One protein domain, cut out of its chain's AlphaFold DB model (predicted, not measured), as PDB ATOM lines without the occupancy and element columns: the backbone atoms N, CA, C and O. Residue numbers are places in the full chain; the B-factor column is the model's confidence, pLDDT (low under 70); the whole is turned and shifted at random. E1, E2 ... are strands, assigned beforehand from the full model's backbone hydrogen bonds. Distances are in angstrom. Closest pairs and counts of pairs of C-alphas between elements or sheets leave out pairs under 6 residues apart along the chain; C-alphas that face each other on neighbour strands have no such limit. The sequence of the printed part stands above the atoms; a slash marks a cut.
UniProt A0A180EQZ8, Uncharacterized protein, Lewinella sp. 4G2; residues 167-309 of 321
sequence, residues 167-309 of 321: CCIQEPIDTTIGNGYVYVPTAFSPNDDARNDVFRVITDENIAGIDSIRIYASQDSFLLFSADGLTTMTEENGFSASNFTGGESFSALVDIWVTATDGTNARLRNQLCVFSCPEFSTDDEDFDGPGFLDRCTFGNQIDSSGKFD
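Overview. This is residues 167 to 309 of the 321 residues of an uncharacterized protein of Lewinella sp. 4G2 (UniProt A0A180EQZ8). With little regular structure, the model is a lopsided sandwich: the twisted sheet E4-E3-E5-E6, partly covered on one face by the small hairpin E1-E2, with residues 281 to 291 sticking out. The printed part has 143 residues, with six named strands, E1 to E6 along the chain, holding 50 of them; both sheets are antiparallel. The class is all strand; the whole is compact, radius of gyration of the C-alphas 15.6 A, spanning 56 by 31 by 25 A.

Along the chain. E4 is residues 223 to 230, E3 207 to 217, E5 250 to 260, 31.3 A long, and E6 265 to 274, ending at C-alpha 274, (-11.110, 1.077, 83.304). E1 is 173 to 177, from C-alpha 173, (2.879, 8.728, 88.076); E2 is 180 to 184.

Arrangement. Within hydrogen-bond range are N 214 and O 255 of E3 and E5, 2.8 A, N 227 and O 213 of E4 and E3, 3.0 A, N 252 and O 272 of E5 and E6, 2.8 A, and N 175 and O 182 of E1 and E2, 3.1 A. The closest C-alphas of E2 and E3 are Gly 180 and Ile 207, 4.9 A.

Size, cuts and confidence. The printed part has no cut; links E2 to E3 and E4 to E5 are long. Residues 218 to 221, 242 to 247 and 277 to 292 have pLDDT under 70.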
ATOM      1  N   CYS A 167      -2.663   0.975  78.310       73.81
ATOM      2  CA  CYS A 167      -2.567   1.861  79.476       73.81
ATOM      3  C   CYS A 167      -1.882   1.187  80.680       73.81
ATOM      4  O   CYS A 167      -1.220   1.869  81.454       73.81
ATOM      5  N   CYS A 168      -1.919  -0.147  80.780       77.19
ATOM      6  CA  CYS A 168      -1.191  -0.893  81.813       77.19
ATOM      7  C   CYS A 168       0.300  -1.061  81.526       77.19
ATOM      8  O   CYS A 168       1.037  -1.531  82.378       77.19
ATOM      9  N   ILE A 169       0.770  -0.736  80.322       73.69
ATOM     10  CA  ILE A 169       2.206  -0.774  80.006       73.69
ATOM     11  C   ILE A 169       2.869   0.558  80.387       73.69
ATOM     12  O   ILE A 169       4.096   0.637  80.472       73.69
ATOM     13  N   GLN A 170       2.078   1.609  80.620       78.12
ATOM     14  CA  GLN A 170       2.602   2.899  81.046       78.12
ATOM     15  C   GLN A 170       3.039   2.848  82.508       78.12
ATOM     16  O   GLN A 170       2.425   2.178  83.335       78.12
ATOM     17  N   GLU A 171       4.117   3.562  82.823       84.62
ATOM     18  CA  GLU A 171       4.533   3.731  84.211       84.62
ATOM     19  C   GLU A 171       3.493   4.587  84.951       84.62
ATOM     20  O   GLU A 171       2.989   5.566  84.384       84.62
ATOM     21  N   PRO A 172       3.162   4.259  86.210       90.44
ATOM     22  CA  PRO A 172       2.358   5.156  87.018       90.44
ATOM     23  C   PRO A 172       3.065   6.488  87.215       90.44
ATOM     24  O   PRO A 172       4.294   6.590  87.184       90.44
ATOM     25  N   ILE A 173       2.283   7.515  87.532       92.38
ATOM     26  CA  ILE A 173       2.879   8.728  88.076       92.38
ATOM     27  C   ILE A 173       3.209   8.438  89.530       92.38
ATOM     28  O   ILE A 173       2.306   8.325  90.348       92.38
ATOM     29  N   ASP A 174       4.494   8.330  89.829       92.44
ATOM     30  CA  ASP A 174       5.049   8.148  91.167       92.44
ATOM     31  C   ASP A 174       6.143   9.205  91.363       92.44
ATOM     32  O   ASP A 174       7.283   9.043  90.920       92.44
ATOM     33  N   THR A 175       5.778  10.378  91.890       92.06
ATOM     34  CA  THR A 175       6.686  11.534  91.890       92.06
ATOM     35  C   THR A 175       6.458  12.501  93.045       92.06
ATOM     36  O   THR A 175       5.452  12.460  93.751       92.06
ATOM     37  N   THR A 176       7.415  13.409  93.226       91.75
ATOM     38  CA  THR A 176       7.345  14.501  94.199       91.75
ATOM     39  C   THR A 176       7.139  15.842  93.509       91.75
ATOM     40  O   THR A 176       7.851  16.174  92.558       91.75
ATOM     41  N   ILE A 177       6.214  16.647  94.024       85.81
ATOM     42  CA  ILE A 177       5.882  17.987  93.542       85.81
ATOM     43  C   ILE A 177       6.142  18.953  94.687       85.81
ATOM     44  O   ILE A 177       5.459  18.916  95.708       85.81
ATOM     45  N   GLY A 178       7.171  19.788  94.536       88.44
ATOM     46  CA  GLY A 178       7.677  20.590  95.649       88.44
ATOM     47  C   GLY A 178       8.117  19.683  96.798       88.44
ATOM     48  O   GLY A 178       8.981  18.820  96.624       88.44
ATOM     49  N   ASN A 179       7.493  19.861  97.957       86.38
ATOM     50  CA  ASN A 179       7.674  19.031  99.143       86.38
ATOM     51  C   ASN A 179       6.659  17.883  99.290       86.38
ATOM     52  O   ASN A 179       6.765  17.139 100.262       86.38
ATOM     53  N   GLY A 180       5.690  17.758  98.380       92.00
ATOM     54  CA  GLY A 180       4.642  16.741  98.440       92.00
ATOM     55  C   GLY A 180       4.857  15.561  97.511       92.00
ATOM     56  O   GLY A 180       5.604  15.640  96.539       92.00
ATOM     57  N   TYR A 181       4.194  14.457  97.828       95.25
ATOM     58  CA  TYR A 181       4.230  13.211  97.073       95.25
ATOM     59  C   TYR A 181       2.876  12.944  96.419       95.25
ATOM     60  O   TYR A 181       1.836  13.135  97.051       95.25
ATOM     61  N   VAL A 182       2.896  12.497  95.161       95.75
ATOM     62  CA  VAL A 182       1.695  12.136  94.405       95.75
ATOM     63  C   VAL A 182       1.898  10.811  93.686       95.75
ATOM     64  O   VAL A 182       2.869  10.641  92.944       95.75
ATOM     65  N   TYR A 183       0.925   9.922  93.869       96.06
ATOM     66  CA  TYR A 183       0.777   8.670  93.150       96.06
ATOM     67  C   TYR A 183      -0.533   8.659  92.348       96.06
ATOM     68  O   TYR A 183      -1.616   8.911  92.887       96.06
ATOM     69  N   VAL A 184      -0.437   8.368  91.049       95.62
ATOM     70  CA  VAL A 184      -1.580   8.175  90.147       95.62
ATOM     71  C   VAL A 184      -1.504   6.760  89.562       95.62
ATOM     72  O   VAL A 184      -0.591   6.499  88.769       95.62
ATOM     73  N   PRO A 185      -2.441   5.859  89.918       94.44
ATOM     74  CA  PRO A 185      -2.462   4.501  89.386       94.44
ATOM     75  C   PRO A 185      -2.806   4.490  87.892       94.44
ATOM     76  O   PRO A 185      -3.374   5.450  87.363       94.44
ATOM     77  N   THR A 186      -2.470   3.394  87.211       91.56
ATOM     78  CA  THR A 186      -2.758   3.208  85.780       91.56
ATOM     79  C   THR A 186      -4.041   2.428  85.524       91.56
ATOM     80  O   THR A 186      -4.525   2.435  84.394       91.56
ATOM     81  N   ALA A 187      -4.629   1.793  86.543       90.75
ATOM     82  CA  ALA A 187      -5.843   1.000  86.398       90.75
ATOM     83  C   ALA A 187      -6.750   1.017  87.638       90.75
ATOM     84  O   ALA A 187      -6.305   1.269  88.760       90.75
ATOM     85  N   PHE A 188      -8.030   0.719  87.407       90.94
ATOM     86  CA  PHE A 188      -9.018   0.397  88.437       90.94
ATOM     87  C   PHE A 188     -10.146  -0.477  87.849       90.94
ATOM     88  O   PHE A 188     -10.296  -0.565  86.623       90.94
ATOM     89  N   SER A 189     -10.918  -1.127  88.714       86.81
ATOM     90  CA  SER A 189     -11.849  -2.214  88.391       86.81
ATOM     91  C   SER A 189     -13.174  -2.008  89.136       86.81
ATOM     92  O   SER A 189     -13.329  -2.479  90.250       86.81
ATOM     93  N   PRO A 190     -14.151  -1.289  88.558       86.19
ATOM     94  CA  PRO A 190     -15.450  -1.072  89.200       86.19
ATOM     95  C   PRO A 190     -16.342  -2.322  89.135       86.19
ATOM     96  O   PRO A 190     -17.236  -2.406  88.288       86.19
ATOM     97  N   ASN A 191     -16.077  -3.303  89.996       79.81
ATOM     98  CA  ASN A 191     -16.794  -4.583  90.075       79.81
ATOM     99  C   ASN A 191     -17.574  -4.767  91.398       79.81
ATOM    100  O   ASN A 191     -18.201  -5.808  91.592       79.81
ATOM    101  N   ASP A 192     -17.574  -3.752  92.265       82.69
ATOM    102  CA  ASP A 192     -18.203  -3.711  93.588       82.69
ATOM    103  C   ASP A 192     -17.669  -4.784  94.569       82.69
ATOM    104  O   ASP A 192     -18.388  -5.219  95.479       82.69
ATOM    105  N   ASP A 193     -16.407  -5.214  94.434       82.38
ATOM    106  CA  ASP A 193     -15.761  -6.166  95.357       82.38
ATOM    107  C   ASP A 193     -15.041  -5.498  96.555       82.38
ATOM    108  O   ASP A 193     -14.439  -6.174  97.402       82.38
ATOM    109  N   ALA A 194     -15.175  -4.172  96.666       84.12
ATOM    110  CA  ALA A 194     -14.523  -3.273  97.615       84.12
ATOM    111  C   ALA A 194     -13.006  -3.101  97.405       84.12
ATOM    112  O   ALA A 194     -12.315  -2.588  98.295       84.12
ATOM    113  N   ARG A 195     -12.463  -3.502  96.251       86.25
ATOM    114  CA  ARG A 195     -11.047  -3.378  95.892       86.25
ATOM    115  C   ARG A 195     -10.935  -2.654  94.566       86.25
ATOM    116  O   ARG A 195     -11.557  -3.005  93.586       86.25
ATOM    117  N   ASN A 196     -10.165  -1.565  94.574       88.44
ATOM    118  CA  ASN A 196      -9.923  -0.723  93.398       88.44
ATOM    119  C   ASN A 196     -11.177  -0.370  92.562       88.44
ATOM    120  O   ASN A 196     -11.048   0.007  91.403       88.44
ATOM    121  N   ASP A 197     -12.359  -0.348  93.184       88.12
ATOM    122  CA  ASP A 197     -13.627   0.035  92.551       88.12
ATOM    123  C   ASP A 197     -13.677   1.493  92.107       88.12
ATOM    124  O   ASP A 197     -14.444   1.897  91.231       88.12
ATOM    125  N   VAL A 198     -12.866   2.319  92.761       91.44
ATOM    126  CA  VAL A 198     -12.864   3.761  92.588       91.44
ATOM    127  C   VAL A 198     -11.452   4.225  92.285       91.44
ATOM    128  O   VAL A 198     -10.527   4.054  93.086       91.44
ATOM    129  N   PHE A 199     -11.300   4.898  91.151       94.25
ATOM    130  CA  PHE A 199     -10.076   5.598  90.816       94.25
ATOM    131  C   PHE A 199      -9.863   6.800  91.742       94.25
ATOM    132  O   PHE A 199     -10.728   7.676  91.884       94.25
ATOM    133  N   ARG A 200      -8.675   6.851  92.352       94.56
ATOM    134  CA  ARG A 200      -8.254   7.886  93.299       94.56
ATOM    135  C   ARG A 200      -6.800   8.263  93.057       94.56
ATOM    136  O   ARG A 200      -5.956   7.396  92.844       94.56
ATOM    137  N   VAL A 201      -6.517   9.557  93.150       95.19
ATOM    138  CA  VAL A 201      -5.151  10.081  93.235       95.19
ATOM    139  C   VAL A 201      -4.727  10.056  94.696       95.19
ATOM    140  O   VAL A 201      -5.447  10.560  95.558       95.19
ATOM    141  N   ILE A 202      -3.563   9.479  94.968       95.25
ATOM    142  CA  ILE A 202      -3.028   9.355  96.321       95.25
ATOM    143  C   ILE A 202      -1.983  10.435  96.537       95.25
ATOM    144  O   ILE A 202      -1.079  10.622  95.724       95.25
ATOM    145  N   THR A 203      -2.124  11.162  97.636       95.25
ATOM    146  CA  THR A 203      -1.252  12.279  97.988       95.25
ATOM    147  C   THR A 203      -0.842  12.182  99.447       95.25
ATOM    148  O   THR A 203      -1.605  11.680 100.275       95.25
ATOM    149  N   ASP A 204       0.337  12.697  99.780       94.50
ATOM    150  CA  ASP A 204       0.735  12.863 101.175       94.50
ATOM    151  C   ASP A 204       0.182  14.164 101.789       94.50
ATOM    152  O   ASP A 204      -0.484  14.970 101.136       94.50
ATOM    153  N   GLU A 205       0.472  14.377 103.072       94.31
ATOM    154  CA  GLU A 205       0.058  15.567 103.828       94.31
ATOM    155  C   GLU A 205       0.695  16.880 103.337       94.31
ATOM    156  O   GLU A 205       0.250  17.966 103.713       94.31
ATOM    157  N   ASN A 206       1.738  16.799 102.505       94.44
ATOM    158  CA  ASN A 206       2.446  17.960 101.976       94.44
ATOM    159  C   ASN A 206       1.843  18.462 100.656       94.44
ATOM    160  O   ASN A 206       2.258  19.519 100.170       94.44
ATOM    161  N   ILE A 207       0.846  17.769 100.100       95.06
ATOM    162  CA  ILE A 207      -0.009  18.285  99.031       95.06
ATOM    163  C   ILE A 207      -1.149  19.098  99.649       95.06
ATOM    164  O   ILE A 207      -1.948  18.592 100.430       95.06
ATOM    165  N   ALA A 208      -1.222  20.387  99.307       87.38
ATOM    166  CA  ALA A 208      -2.247  21.292  99.828       87.38
ATOM    167  C   ALA A 208      -3.633  20.993  99.240       87.38
ATOM    168  O   ALA A 208      -4.647  21.209  99.905       87.38
ATOM    169  N   GLY A 209      -3.668  20.511  97.998       90.00
ATOM    170  CA  GLY A 209      -4.887  20.044  97.360       90.00
ATOM    171  C   GLY A 209      -4.697  19.648  95.899       90.00
ATOM    172  O   GLY A 209      -3.693  19.958  95.254       90.00
ATOM    173  N   ILE A 210      -5.715  18.967  95.391       91.81
ATOM    174  CA  ILE A 210      -5.944  18.684  93.983       91.81
ATOM    175  C   ILE A 210      -6.875  19.788  93.467       91.81
ATOM    176  O   ILE A 210      -8.084  19.780  93.712       91.81
ATOM    177  N   ASP A 211      -6.291  20.772  92.785       82.62
ATOM    178  CA  ASP A 211      -6.991  21.957  92.288       82.62
ATOM    179  C   ASP A 211      -8.081  21.583  91.285       82.62
ATOM    180  O   ASP A 211      -9.186  22.122  91.334       82.62
ATOM    181  N   SER A 212      -7.773  20.640  90.392       86.75
ATOM    182  CA  SER A 212      -8.747  20.058  89.474       86.75
ATOM    183  C   SER A 212      -8.329  18.659  89.044       86.75
ATOM    184  O   SER A 212      -7.143  18.355  88.935       86.75
ATOM    185  N   ILE A 213      -9.314  17.817  88.765       91.38
ATOM    186  CA  ILE A 213      -9.137  16.532  88.099       91.38
ATOM    187  C   ILE A 213     -10.211  16.376  87.033       91.38
ATOM    188  O   ILE A 213     -11.383  16.685  87.268       91.38
ATOM    189  N   ARG A 214      -9.809  15.932  85.845       90.50
ATOM    190  CA  ARG A 214     -10.682  15.661  84.706       90.50
ATOM    191  C   ARG A 214     -10.316  14.311  84.110       90.50
ATOM    192  O   ARG A 214      -9.139  14.022  83.917       90.50
ATOM    193  N   ILE A 215     -11.325  13.496  83.828       90.00
ATOM    194  CA  ILE A 215     -11.156  12.192  83.186       90.00
ATOM    195  C   ILE A 215     -11.973  12.191  81.905       90.00
ATOM    196  O   ILE A 215     -13.169  12.484  81.936       90.00
ATOM    197  N   TYR A 216     -11.328  11.869  80.791       84.56
ATOM    198  CA  TYR A 216     -11.918  11.876  79.459       84.56
ATOM    199  C   TYR A 216     -11.888  10.479  78.851       84.56
ATOM    200  O   TYR A 216     -10.911   9.756  79.013       84.56
ATOM    201  N   ALA A 217     -12.919  10.108  78.102       79.12
ATOM    202  CA  ALA A 217     -12.882   8.916  77.269       79.12
ATOM    203  C   ALA A 217     -11.847   9.090  76.144       79.12
ATOM    204  O   ALA A 217     -11.761  10.148  75.514       79.12
ATOM    205  N   SER A 218     -11.054   8.051  75.876       68.81
ATOM    206  CA  SER A 218      -9.913   8.160  74.953       68.81
ATOM    207  C   SER A 218     -10.300   8.315  73.478       68.81
ATOM    208  O   SER A 218      -9.516   8.858  72.702       68.81
ATOM    209  N   GLN A 219     -11.483   7.842  73.066       60.72
ATOM    210  CA  GLN A 219     -11.877   7.817  71.649       60.72
ATOM    211  C   GLN A 219     -12.476   9.141  71.152       60.72
ATOM    212  O   GLN A 219     -12.256   9.522  70.004       60.72
ATOM    213  N   ASP A 220     -13.220   9.848  71.998       62.31
ATOM    214  CA  ASP A 220     -13.996  11.039  71.629       62.31
ATOM    215  C   ASP A 220     -13.738  12.246  72.549       62.31
ATOM    216  O   ASP A 220     -14.316  13.314  72.343       62.31
ATOM    217  N   SER A 221     -12.838  12.106  73.533       66.94
ATOM    218  CA  SER A 221     -12.565  13.120  74.562       66.94
ATOM    219  C   SER A 221     -13.813  13.530  75.353       66.94
ATOM    220  O   SER A 221     -13.882  14.648  75.872       66.94
ATOM    221  N   PHE A 222     -14.813  12.649  75.457       77.00
ATOM    222  CA  PHE A 222     -15.996  12.894  76.270       77.00
ATOM    223  C   PHE A 222     -15.623  12.947  77.756       77.00
ATOM    224  O   PHE A 222     -14.914  12.078  78.256       77.00
ATOM    225  N   LEU A 223     -16.085  13.972  78.476       81.06
ATOM    226  CA  LEU A 223     -15.794  14.138  79.899       81.06
ATOM    227  C   LEU A 223     -16.580  13.110  80.728       81.06
ATOM    228  O   LEU A 223     -17.800  13.210  80.845       81.06
ATOM    229  N   LEU A 224     -15.868  12.163  81.337       86.06
ATOM    230  CA  LEU A 224     -16.422  11.109  82.191       86.06
ATOM    231  C   LEU A 224     -16.513  11.543  83.656       86.06
ATOM    232  O   LEU A 224     -17.471  11.213  84.352       86.06
ATOM    233  N   PHE A 225     -15.519  12.294  84.137       88.44
ATOM    234  CA  PHE A 225     -15.463  12.729  85.530       88.44
ATOM    235  C   PHE A 225     -14.747  14.065  85.690       88.44
ATOM    236  O   PHE A 225     -13.823  14.393  84.945       88.44
ATOM    237  N   SER A 226     -15.187  14.840  86.679       89.62
ATOM    238  CA  SER A 226     -14.663  16.164  86.977       89.62
ATOM    239  C   SER A 226     -14.859  16.503  88.450       89.62
ATOM    240  O   SER A 226     -15.991  16.496  88.929       89.62
ATOM    241  N   ALA A 227     -13.784  16.890  89.133       84.44
ATOM    242  CA  ALA A 227     -13.840  17.462  90.476       84.44
ATOM    243  C   ALA A 227     -12.818  18.597  90.635       84.44
ATOM    244  O   ALA A 227     -11.795  18.615  89.949       84.44
ATOM    245  N   ASP A 228     -13.104  19.557  91.515       85.94
ATOM    246  CA  ASP A 228     -12.290  20.758  91.733       85.94
ATOM    247  C   ASP A 228     -12.106  21.028  93.225       85.94
ATOM    248  O   ASP A 228     -13.021  20.797  94.018       85.94
ATOM    249  N   GLY A 229     -10.940  21.558  93.595       83.56
ATOM    250  CA  GLY A 229     -10.640  21.989  94.960       83.56
ATOM    251  C   GLY A 229     -10.731  20.870  95.999       83.56
ATOM    252  O   GLY A 229     -11.221  21.101  97.106       83.56
ATOM    253  N   LEU A 230     -10.294  19.658  95.649       89.31
ATOM    254  CA  LEU A 230     -10.275  18.529  96.575       89.31
ATOM    255  C   LEU A 230      -9.055  18.631  97.492       89.31
ATOM    256  O   LEU A 230      -7.938  18.836  97.030       89.31
ATOM    257  N   THR A 231      -9.242  18.432  98.794       88.50
ATOM    258  CA  THR A 231      -8.111  18.278  99.723       88.50
ATOM    259  C   THR A 231      -7.489  16.888  99.619       88.50
ATOM    260  O   THR A 231      -6.276  16.749  99.701       88.50
ATOM    261  N   THR A 232      -8.314  15.860  99.423       91.75
ATOM    262  CA  THR A 232      -7.901  14.469  99.220       91.75
ATOM    263  C   THR A 232      -8.980  13.707  98.446       91.75
ATOM    264  O   THR A 232     -10.157  14.091  98.476       91.75
ATOM    265  N   MET A 233      -8.587  12.635  97.756       92.25
ATOM    266  CA  MET A 233      -9.517  11.716  97.104       92.25
ATOM    267  C   MET A 233      -9.789  10.493  97.984       92.25
ATOM    268  O   MET A 233      -8.877   9.843  98.487       92.25
ATOM    269  N   THR A 234     -11.064  10.168  98.140       90.12
ATOM    270  CA  THR A 234     -11.600   9.029  98.888       90.12
ATOM    271  C   THR A 234     -12.506   8.205  97.973       90.12
ATOM    272  O   THR A 234     -12.686   8.524  96.801       90.12
ATOM    273  N   GLU A 235     -13.075   7.115  98.484       86.75
ATOM    274  CA  GLU A 235     -14.028   6.294  97.715       86.75
ATOM    275  C   GLU A 235     -15.326   7.053  97.435       86.75
ATOM    276  O   GLU A 235     -15.950   6.852  96.402       86.75
ATOM    277  N   GLU A 236     -15.696   7.990  98.310       87.06
ATOM    278  CA  GLU A 236     -16.928   8.772  98.180       87.06
ATOM    279  C   GLU A 236     -16.849   9.854  97.094       87.06
ATOM    280  O   GLU A 236     -17.876  10.256  96.552       87.06
ATOM    281  N   ASN A 237     -15.647  10.365  96.803       90.38
ATOM    282  CA  ASN A 237     -15.447  11.471  95.862       90.38
ATOM    283  C   ASN A 237     -14.563  11.112  94.655       90.38
ATOM    284  O   ASN A 237     -14.258  11.992  93.849       90.38
ATOM    285  N   GLY A 238     -14.136   9.853  94.547       90.38
ATOM    286  CA  GLY A 238     -13.362   9.350  93.421       90.38
ATOM    287  C   GLY A 238     -14.235   8.938  92.235       90.38
ATOM    288  O   GLY A 238     -15.461   9.061  92.250       90.38
ATOM    289  N   PHE A 239     -13.592   8.461  91.173       92.00
ATOM    290  CA  PHE A 239     -14.287   8.063  89.952       92.00
ATOM    291  C   PHE A 239     -14.565   6.561  89.943       92.00
ATOM    292  O   PHE A 239     -13.635   5.773  89.825       92.00
ATOM    293  N   SER A 240     -15.836   6.166  90.040       85.31
ATOM    294  CA  SER A 240     -16.236   4.753  90.070       85.31
ATOM    295  C   SER A 240     -16.601   4.166  88.705       85.31
ATOM    296  O   SER A 240     -16.915   2.993  88.649       85.31
ATOM    297  N   ALA A 241     -16.642   4.952  87.618       78.62
ATOM    298  CA  ALA A 241     -17.085   4.571  86.259       78.62
ATOM    299  C   ALA A 241     -18.398   3.758  86.104       78.62
ATOM    300  O   ALA A 241     -18.861   3.609  84.977       78.62
ATOM    301  N   SER A 242     -19.064   3.335  87.177       69.12
ATOM    302  CA  SER A 242     -20.179   2.382  87.192       69.12
ATOM    303  C   SER A 242     -21.416   2.859  86.427       69.12
ATOM    304  O   SER A 242     -22.235   2.063  85.982       69.12
ATOM    305  N   ASN A 243     -21.530   4.171  86.201       65.69
ATOM    306  CA  ASN A 243     -22.595   4.780  85.400       65.69
ATOM    307  C   ASN A 243     -22.296   4.833  83.886       65.69
ATOM    308  O   ASN A 243     -23.175   5.209  83.112       65.69
ATOM    309  N   PHE A 244     -21.069   4.521  83.464       63.69
ATOM    310  CA  PHE A 244     -20.596   4.630  82.076       63.69
ATOM    311  C   PHE A 244     -20.363   3.271  81.418       63.69
ATOM    312  O   PHE A 244     -20.269   3.172  80.197       63.69
ATOM    313  N   THR A 245     -20.283   2.223  82.225       54.69
ATOM    314  CA  THR A 245     -19.851   0.895  81.824       54.69
ATOM    315  C   THR A 245     -21.068   0.039  81.536       54.69
ATOM    316  O   THR A 245     -21.547  -0.669  82.415       54.69
ATOM    317  N   GLY A 246     -21.568   0.038  80.301       57.00
ATOM    318  CA  GLY A 246     -22.486  -1.012  79.830       57.00
ATOM    319  C   GLY A 246     -21.837  -2.412  79.808       57.00
ATOM    320  O   GLY A 246     -22.040  -3.149  78.854       57.00
ATOM    321  N   GLY A 247     -20.992  -2.733  80.794       63.25
ATOM    322  CA  GLY A 247     -20.120  -3.897  80.904       63.25
ATOM    323  C   GLY A 247     -18.761  -3.760  80.211       63.25
ATOM    324  O   GLY A 247     -17.884  -4.580  80.439       63.25
ATOM    325  N   GLU A 248     -18.541  -2.750  79.366       73.00
ATOM    326  CA  GLU A 248     -17.344  -2.724  78.515       73.00
ATOM    327  C   GLU A 248     -16.140  -2.049  79.179       73.00
ATOM    328  O   GLU A 248     -16.222  -0.918  79.655       73.00
ATOM    329  N   SER A 249     -14.997  -2.742  79.156       79.81
ATOM    330  CA  SER A 249     -13.702  -2.174  79.535       79.81
ATOM    331  C   SER A 249     -13.239  -1.135  78.510       79.81
ATOM    332  O   SER A 249     -13.336  -1.351  77.301       79.81
ATOM    333  N   PHE A 250     -12.676  -0.022  78.977       80.19
ATOM    334  CA  PHE A 250     -12.203   1.061  78.115       80.19
ATOM    335  C   PHE A 250     -10.981   1.766  78.706       80.19
ATOM    336  O   PHE A 250     -10.626   1.592  79.868       80.19
ATOM    337  N   SER A 251     -10.326   2.590  77.896       83.44
ATOM    338  CA  SER A 251      -9.240   3.453  78.345       83.44
ATOM    339  C   SER A 251      -9.698   4.904  78.455       83.44
ATOM    340  O   SER A 251     -10.457   5.416  77.621       83.44
ATOM    341  N   ALA A 252      -9.186   5.605  79.455       87.00
ATOM    342  CA  ALA A 252      -9.446   7.010  79.717       87.00
ATOM    343  C   ALA A 252      -8.145   7.812  79.832       87.00
ATOM    344  O   ALA A 252      -7.068   7.279  80.100       87.00
ATOM    345  N   LEU A 253      -8.263   9.120  79.649       86.06
ATOM    346  CA  LEU A 253      -7.208  10.093  79.884       86.06
ATOM    347  C   LEU A 253      -7.502  10.830  81.179       86.06
ATOM    348  O   LEU A 253      -8.595  11.365  81.349       86.06
ATOM    349  N   VAL A 254      -6.515  10.893  82.059       90.75
ATOM    350  CA  VAL A 254      -6.606  11.589  83.339       90.75
ATOM    351  C   VAL A 254      -5.735  12.838  83.277       90.75
ATOM    352  O   VAL A 254      -4.552  12.753  82.957       90.75
ATOM    353  N   ASP A 255      -6.316  13.994  83.587       89.81
ATOM    354  CA  ASP A 255      -5.637  15.288  83.682       89.81
ATOM    355  C   ASP A 255      -5.873  15.888  85.067       89.81
ATOM    356  O   ASP A 255      -7.012  16.125  85.469       89.81
ATOM    357  N   ILE A 256      -4.792  16.086  85.816       91.69
ATOM    358  CA  ILE A 256      -4.823  16.481  87.221       91.69
ATOM    359  C   ILE A 256      -3.952  17.715  87.410       91.69
ATOM    360  O   ILE A 256      -2.821  17.793  86.931       91.69
ATOM    361  N   TRP A 257      -4.463  18.652  88.188       86.75
ATOM    362  CA  TRP A 257      -3.724  19.773  88.734       86.75
ATOM    363  C   TRP A 257      -3.610  19.635  90.234       86.75
ATOM    364  O   TRP A 257      -4.620  19.483  90.920       86.75
ATOM    365  N   VAL A 258      -2.384  19.715  90.733       89.50
ATOM    366  CA  VAL A 258      -2.099  19.641  92.164       89.50
ATOM    367  C   VAL A 258      -1.208  20.793  92.591       89.50
ATOM    368  O   VAL A 258      -0.310  21.214  91.853       89.50
ATOM    369  N   THR A 259      -1.434  21.254  93.817       85.06
ATOM    370  CA  THR A 259      -0.624  22.278  94.470       85.06
ATOM    371  C   THR A 259      -0.092  21.734  95.791       85.06
ATOM    372  O   THR A 259      -0.842  21.256  96.643       85.06
ATOM    373  N   ALA A 260       1.223  21.812  95.968       86.19
ATOM    374  CA  ALA A 260       1.919  21.470  97.197       86.19
ATOM    375  C   ALA A 260       1.822  22.596  98.236       86.19
ATOM    376  O   ALA A 260       1.552  23.758  97.923       86.19
ATOM    377  N   THR A 261       2.067  22.258  99.500       88.31
ATOM    378  CA  THR A 261       2.022  23.198 100.635       88.31
ATOM    379  C   THR A 261       3.083  24.297 100.563       88.31
ATOM    380  O   THR A 261       2.878  25.378 101.116       88.31
ATOM    381  N   ASP A 262       4.183  24.070  99.842       78.06
ATOM    382  CA  ASP A 262       5.191  25.094  99.543       78.06
ATOM    383  C   ASP A 262       4.795  26.053  98.396       78.06
ATOM    384  O   ASP A 262       5.532  26.994  98.087       78.06
ATOM    385  N   GLY A 263       3.616  25.853  97.794       75.75
ATOM    386  CA  GLY A 263       3.081  26.643  96.685       75.75
ATOM    387  C   GLY A 263       3.537  26.182  95.298       75.75
ATOM    388  O   GLY A 263       3.131  26.787  94.305       75.75
ATOM    389  N   THR A 264       4.358  25.131  95.206       71.25
ATOM    390  CA  THR A 264       4.706  24.497  93.930       71.25
ATOM    391  C   THR A 264       3.473  23.819  93.354       71.25
ATOM    392  O   THR A 264       2.804  23.060  94.046       71.25
ATOM    393  N   ASN A 265       3.183  24.052  92.078       82.94
ATOM    394  CA  ASN A 265       2.098  23.376  91.383       82.94
ATOM    395  C   ASN A 265       2.629  22.549  90.212       82.94
ATOM    396  O   ASN A 265       3.705  22.815  89.669       82.94
ATOM    397  N   ALA A 266       1.881  21.519  89.842       76.94
ATOM    398  CA  ALA A 266       2.179  20.730  88.663       76.94
ATOM    399  C   ALA A 266       0.899  20.193  88.034       76.94
ATOM    400  O   ALA A 266      -0.092  19.906  88.708       76.94
ATOM    401  N   ARG A 267       0.963  20.040  86.712       87.69
ATOM    402  CA  ARG A 267      -0.035  19.321  85.937       87.69
ATOM    403  C   ARG A 267       0.477  17.920  85.655       87.69
ATOM    404  O   ARG A 267       1.565  17.763  85.102       87.69
ATOM    405  N   LEU A 268      -0.326  16.934  86.003       86.56
ATOM    406  CA  LEU A 268      -0.055  15.518  85.837       86.56
ATOM    407  C   LEU A 268      -1.047  14.958  84.831       86.56
ATOM    408  O   LEU A 268      -2.243  15.223  84.932       86.56
ATOM    409  N   ARG A 269      -0.558  14.201  83.852       87.69
ATOM    410  CA  ARG A 269      -1.421  13.560  82.861       87.69
ATOM    411  C   ARG A 269      -1.008  12.113  82.676       87.69
ATOM    412  O   ARG A 269       0.177  11.862  82.479       87.69
ATOM    413  N   ASN A 270      -1.973  11.204  82.752       86.88
ATOM    414  CA  ASN A 270      -1.748   9.767  82.613       86.88
ATOM    415  C   ASN A 270      -2.859   9.103  81.793       86.88
ATOM    416  O   ASN A 270      -3.946   9.667  81.630       86.88
ATOM    417  N   GLN A 271      -2.593   7.897  81.302       86.94
ATOM    418  CA  GLN A 271      -3.630   6.997  80.811       86.94
ATOM    419  C   GLN A 271      -4.175   6.148  81.964       86.94
ATOM    420  O   GLN A 271      -3.448   5.799  82.890       86.94
ATOM    421  N   LEU A 272      -5.464   5.832  81.898       89.50
ATOM    422  CA  LEU A 272      -6.175   5.047  82.896       89.50
ATOM    423  C   LEU A 272      -6.933   3.913  82.216       89.50
ATOM    424  O   LEU A 272      -7.770   4.159  81.349       89.50
ATOM    425  N   CYS A 273      -6.669   2.682  82.626       87.25
ATOM    426  CA  CYS A 273      -7.473   1.532  82.257       87.25
ATOM    427  C   CYS A 273      -8.677   1.432  83.189       87.25
ATOM    428  O   CYS A 273      -8.530   1.413  84.412       87.25
ATOM    429  N   VAL A 274      -9.864   1.356  82.597       86.94
ATOM    430  CA  VAL A 274     -11.110   1.077  83.304       86.94
ATOM    431  C   VAL A 274     -11.530  -0.325  82.927       86.94
ATOM    432  O   VAL A 274     -11.922  -0.577  81.783       86.94
ATOM    433  N   PHE A 275     -11.412  -1.239  83.878       82.38
ATOM    434  CA  PHE A 275     -11.745  -2.624  83.634       82.38
ATOM    435  C   PHE A 275     -13.129  -2.955  84.163       82.38
ATOM    436  O   PHE A 275     -13.339  -3.101  85.361       82.38
ATOM    437  N   SER A 276     -14.078  -3.079  83.252       76.75
ATOM    438  CA  SER A 276     -15.440  -3.480  83.577       76.75
ATOM    439  C   SER A 276     -15.637  -4.949  83.282       76.75
ATOM    440  O   SER A 276     -15.178  -5.434  82.245       76.75
ATOM    441  N   CYS A 277     -16.342  -5.625  84.187       66.81
ATOM    442  CA  CYS A 277     -16.864  -6.958  83.951       66.81
ATOM    443  C   CYS A 277     -17.878  -6.895  82.807       66.81
ATOM    444  O   CYS A 277     -18.918  -6.241  82.949       66.81
ATOM    445  N   PRO A 278     -17.617  -7.561  81.680       54.62
ATOM    446  CA  PRO A 278     -18.618  -7.683  80.642       54.62
ATOM    447  C   PRO A 278     -19.684  -8.651  81.146       54.62
ATOM    448  O   PRO A 278     -19.372  -9.622  81.839       54.62
ATOM    449  N   GLU A 279     -20.943  -8.426  80.778       44.66
ATOM    450  CA  GLU A 279     -21.946  -9.491  80.813       44.66
ATOM    451  C   GLU A 279     -21.528 -10.562  79.787       44.66
ATOM    452  O   GLU A 279     -22.050 -10.603  78.673       44.66
ATOM    453  N   PHE A 280     -20.530 -11.396  80.091       45.06
ATOM    454  CA  PHE A 280     -20.113 -12.444  79.171       45.06
ATOM    455  C   PHE A 280     -20.956 -13.697  79.379       45.06
ATOM    456  O   PHE A 280     -20.907 -14.378  80.403       45.06
ATOM    457  N   SER A 281     -21.727 -14.010  78.339       40.09
ATOM    458  CA  SER A 281     -22.194 -15.358  78.052       40.09
ATOM    459  C   SER A 281     -21.013 -16.328  78.076       40.09
ATOM    460  O   SER A 281     -19.979 -16.063  77.470       40.09
ATOM    461  N   THR A 282     -21.213 -17.456  78.743       41.31
ATOM    462  CA  THR A 282     -20.290 -18.557  79.069       41.31
ATOM    463  C   THR A 282     -19.589 -19.270  77.894       41.31
ATOM    464  O   THR A 282     -19.175 -20.412  78.064       41.31
ATOM    465  N   ASP A 283     -19.468 -18.659  76.713       43.47
ATOM    466  CA  ASP A 283     -19.076 -19.353  75.477       43.47
ATOM    467  C   ASP A 283     -17.690 -18.959  74.921       43.47
ATOM    468  O   ASP A 283     -17.209 -19.629  74.009       43.47
ATOM    469  N   ASP A 284     -17.013 -17.944  75.472       41.66
ATOM    470  CA  ASP A 284     -15.640 -17.588  75.076       41.66
ATOM    471  C   ASP A 284     -14.614 -18.181  76.060       41.66
ATOM    472  O   ASP A 284     -14.130 -17.523  76.978       41.66
ATOM    473  N   GLU A 285     -14.254 -19.451  75.841       41.97
ATOM    474  CA  GLU A 285     -13.171 -20.160  76.553       41.97
ATOM    475  C   GLU A 285     -11.753 -19.601  76.251       41.97
ATOM    476  O   GLU A 285     -10.773 -20.116  76.782       41.97
ATOM    477  N   ASP A 286     -11.634 -18.556  75.419       40.84
ATOM    478  CA  ASP A 286     -10.364 -17.990  74.925       40.84
ATOM    479  C   ASP A 286      -9.998 -16.622  75.542       40.84
ATOM    480  O   ASP A 286      -8.999 -16.010  75.146       40.84
ATOM    481  N   PHE A 287     -10.759 -16.112  76.523       44.44
ATOM    482  CA  PHE A 287     -10.296 -14.962  77.309       44.44
ATOM    483  C   PHE A 287      -9.311 -15.436  78.383       44.44
ATOM    484  O   PHE A 287      -9.653 -15.604  79.552       44.44
ATOM    485  N   ASP A 288      -8.061 -15.647  77.970       42.34
ATOM    486  CA  ASP A 288      -6.913 -15.725  78.874       42.34
ATOM    487  C   ASP A 288      -6.824 -14.407  79.691       42.34
ATOM    488  O   ASP A 288      -6.119 -13.463  79.324       42.34
ATOM    489  N   GLY A 289      -7.503 -14.308  80.837       51.31
ATOM    490  CA  GLY A 289      -6.924 -13.557  81.962       51.31
ATOM    491  C   GLY A 289      -5.668 -14.313  82.433       51.31
ATOM    492  O   GLY A 289      -5.663 -15.536  82.295       51.31
ATOM    493  N   PRO A 290      -4.581 -13.713  82.982       50.41
ATOM    494  CA  PRO A 290      -4.367 -12.362  83.511       50.41
ATOM    495  C   PRO A 290      -2.969 -11.779  83.145       50.41
ATOM    496  O   PRO A 290      -2.346 -11.087  83.943       50.41
ATOM    497  N   GLY A 291      -2.399 -12.068  81.967       54.25
ATOM    498  CA  GLY A 291      -0.976 -11.760  81.692       54.25
ATOM    499  C   GLY A 291      -0.593 -10.266  81.633       54.25
ATOM    500  O   GLY A 291       0.594  -9.930  81.575       54.25
ATOM    501  N   PHE A 292      -1.580  -9.369  81.603       64.19
ATOM    502  CA  PHE A 292      -1.391  -7.916  81.563       64.19
ATOM    503  C   PHE A 292      -1.727  -7.217  82.887       64.19
ATOM    504  O   PHE A 292      -1.230  -6.114  83.098       64.19
ATOM    505  N   LEU A 293      -2.503  -7.846  83.779       71.94
ATOM    506  CA  LEU A 293      -2.859  -7.270  85.083       71.94
ATOM    507  C   LEU A 293      -1.629  -7.032  85.955       71.94
ATOM    508  O   LEU A 293      -1.511  -5.975  86.563       71.94
ATOM    509  N   ASP A 294      -0.665  -7.954  85.904       73.00
ATOM    510  CA  ASP A 294       0.628  -7.841  86.591       73.00
ATOM    511  C   ASP A 294       1.461  -6.625  86.139       73.00
ATOM    512  O   ASP A 294       2.487  -6.311  86.743       73.00
ATOM    513  N   ARG A 295       1.074  -5.970  85.035       80.06
ATOM    514  CA  ARG A 295       1.729  -4.758  84.523       80.06
ATOM    515  C   ARG A 295       0.994  -3.485  84.931       80.06
ATOM    516  O   ARG A 295       1.613  -2.429  84.975       80.06
ATOM    517  N   CYS A 296      -0.297  -3.590  85.232       86.94
ATOM    518  CA  CYS A 296      -1.094  -2.476  85.713       86.94
ATOM    519  C   CYS A 296      -0.676  -2.103  87.140       86.94
ATOM    520  O   CYS A 296      -0.192  -2.939  87.904       86.94
ATOM    521  N   THR A 297      -0.936  -0.857  87.522       91.69
ATOM    522  CA  THR A 297      -0.783  -0.417  88.903       91.69
ATOM    523  C   THR A 297      -2.099   0.113  89.434       91.69
ATOM    524  O   THR A 297      -2.841   0.816  88.744       91.69
ATOM    525  N   PHE A 298      -2.379  -0.228  90.684       93.31
ATOM    526  CA  PHE A 298      -3.670  -0.027  91.317       93.31
ATOM    527  C   PHE A 298      -3.564   0.883  92.536       93.31
ATOM    528  O   PHE A 298      -2.486   1.107  93.096       93.31
ATOM    529  N   GLY A 299      -4.705   1.439  92.941       91.62
ATOM    530  CA  GLY A 299      -4.783   2.401  94.036       91.62
ATOM    531  C   GLY A 299      -4.445   1.811  95.405       91.62
ATOM    532  O   GLY A 299      -4.106   2.565  96.306       91.62
ATOM    533  N   ASN A 300      -4.514   0.492  95.585       91.94
ATOM    534  CA  ASN A 300      -4.220  -0.170  96.858       91.94
ATOM    535  C   ASN A 300      -2.758  -0.618  97.038       91.94
ATOM    536  O   ASN A 300      -2.402  -1.077  98.122       91.94
ATOM    537  N   GLN A 301      -1.898  -0.462  96.027       93.81
ATOM    538  CA  GLN A 301      -0.480  -0.849  96.087       93.81
ATOM    539  C   GLN A 301       0.370   0.210  96.802       93.81
ATOM    540  O   GLN A 301       1.310   0.772  96.241       93.81
ATOM    541  N   ILE A 302      -0.006   0.522  98.041       92.94
ATOM    542  CA  ILE A 302       0.576   1.592  98.847       92.94
ATOM    543  C   ILE A 302       1.176   1.002 100.121       92.94
ATOM    544  O   ILE A 302       0.526   0.242 100.840       92.94
ATOM    545  N   ASP A 303       2.416   1.373 100.423       92.69
ATOM    546  CA  ASP A 303       3.121   0.954 101.625       92.69
ATOM    547  C   ASP A 303       2.618   1.664 102.898       92.69
ATOM    548  O   ASP A 303       1.792   2.579 102.886       92.69
ATOM    549  N   SER A 304       3.167   1.274 104.050       90.12
ATOM    550  CA  SER A 304       2.822   1.894 105.341       90.12
ATOM    551  C   SER A 304       3.150   3.393 105.445       90.12
ATOM    552  O   SER A 304       2.716   4.042 106.395       90.12
ATOM    553  N   SER A 305       3.940   3.932 104.512       88.19
ATOM    554  CA  SER A 305       4.306   5.346 104.436       88.19
ATOM    555  C   SER A 305       3.417   6.151 103.485       88.19
ATOM    556  O   SER A 305       3.598   7.364 103.382       88.19
ATOM    557  N   GLY A 306       2.443   5.511 102.826       86.81
ATOM    558  CA  GLY A 306       1.557   6.174 101.875       86.81
ATOM    559  C   GLY A 306       2.139   6.286 100.464       86.81
ATOM    560  O   GLY A 306       1.643   7.090  99.676       86.81
ATOM    561  N   LYS A 307       3.185   5.513 100.136       92.56
ATOM    562  CA  LYS A 307       3.862   5.548  98.832       92.56
ATOM    563  C   LYS A 307       3.616   4.293  98.018       92.56
ATOM    564  O   LYS A 307       3.424   3.223  98.582       92.56
ATOM    565  N   PHE A 308       3.649   4.434  96.699       94.56
ATOM    566  CA  PHE A 308       3.522   3.306  95.789       94.56
ATOM    567  C   PHE A 308       4.638   2.276  96.016       94.56
ATOM    568  O   PHE A 308       5.817   2.627  96.103       94.56
ATOM    569  N   ASP A 309       4.257   1.003  96.093       93.25
ATOM    570  CA  ASP A 309       5.178  -0.127  96.177       93.25
ATOM    571  C   ASP A 309       4.687  -1.260  95.272       93.25
ATOM    572  O   ASP A 309       3.732  -1.976  95.578       93.25
TER     573      ASP A 309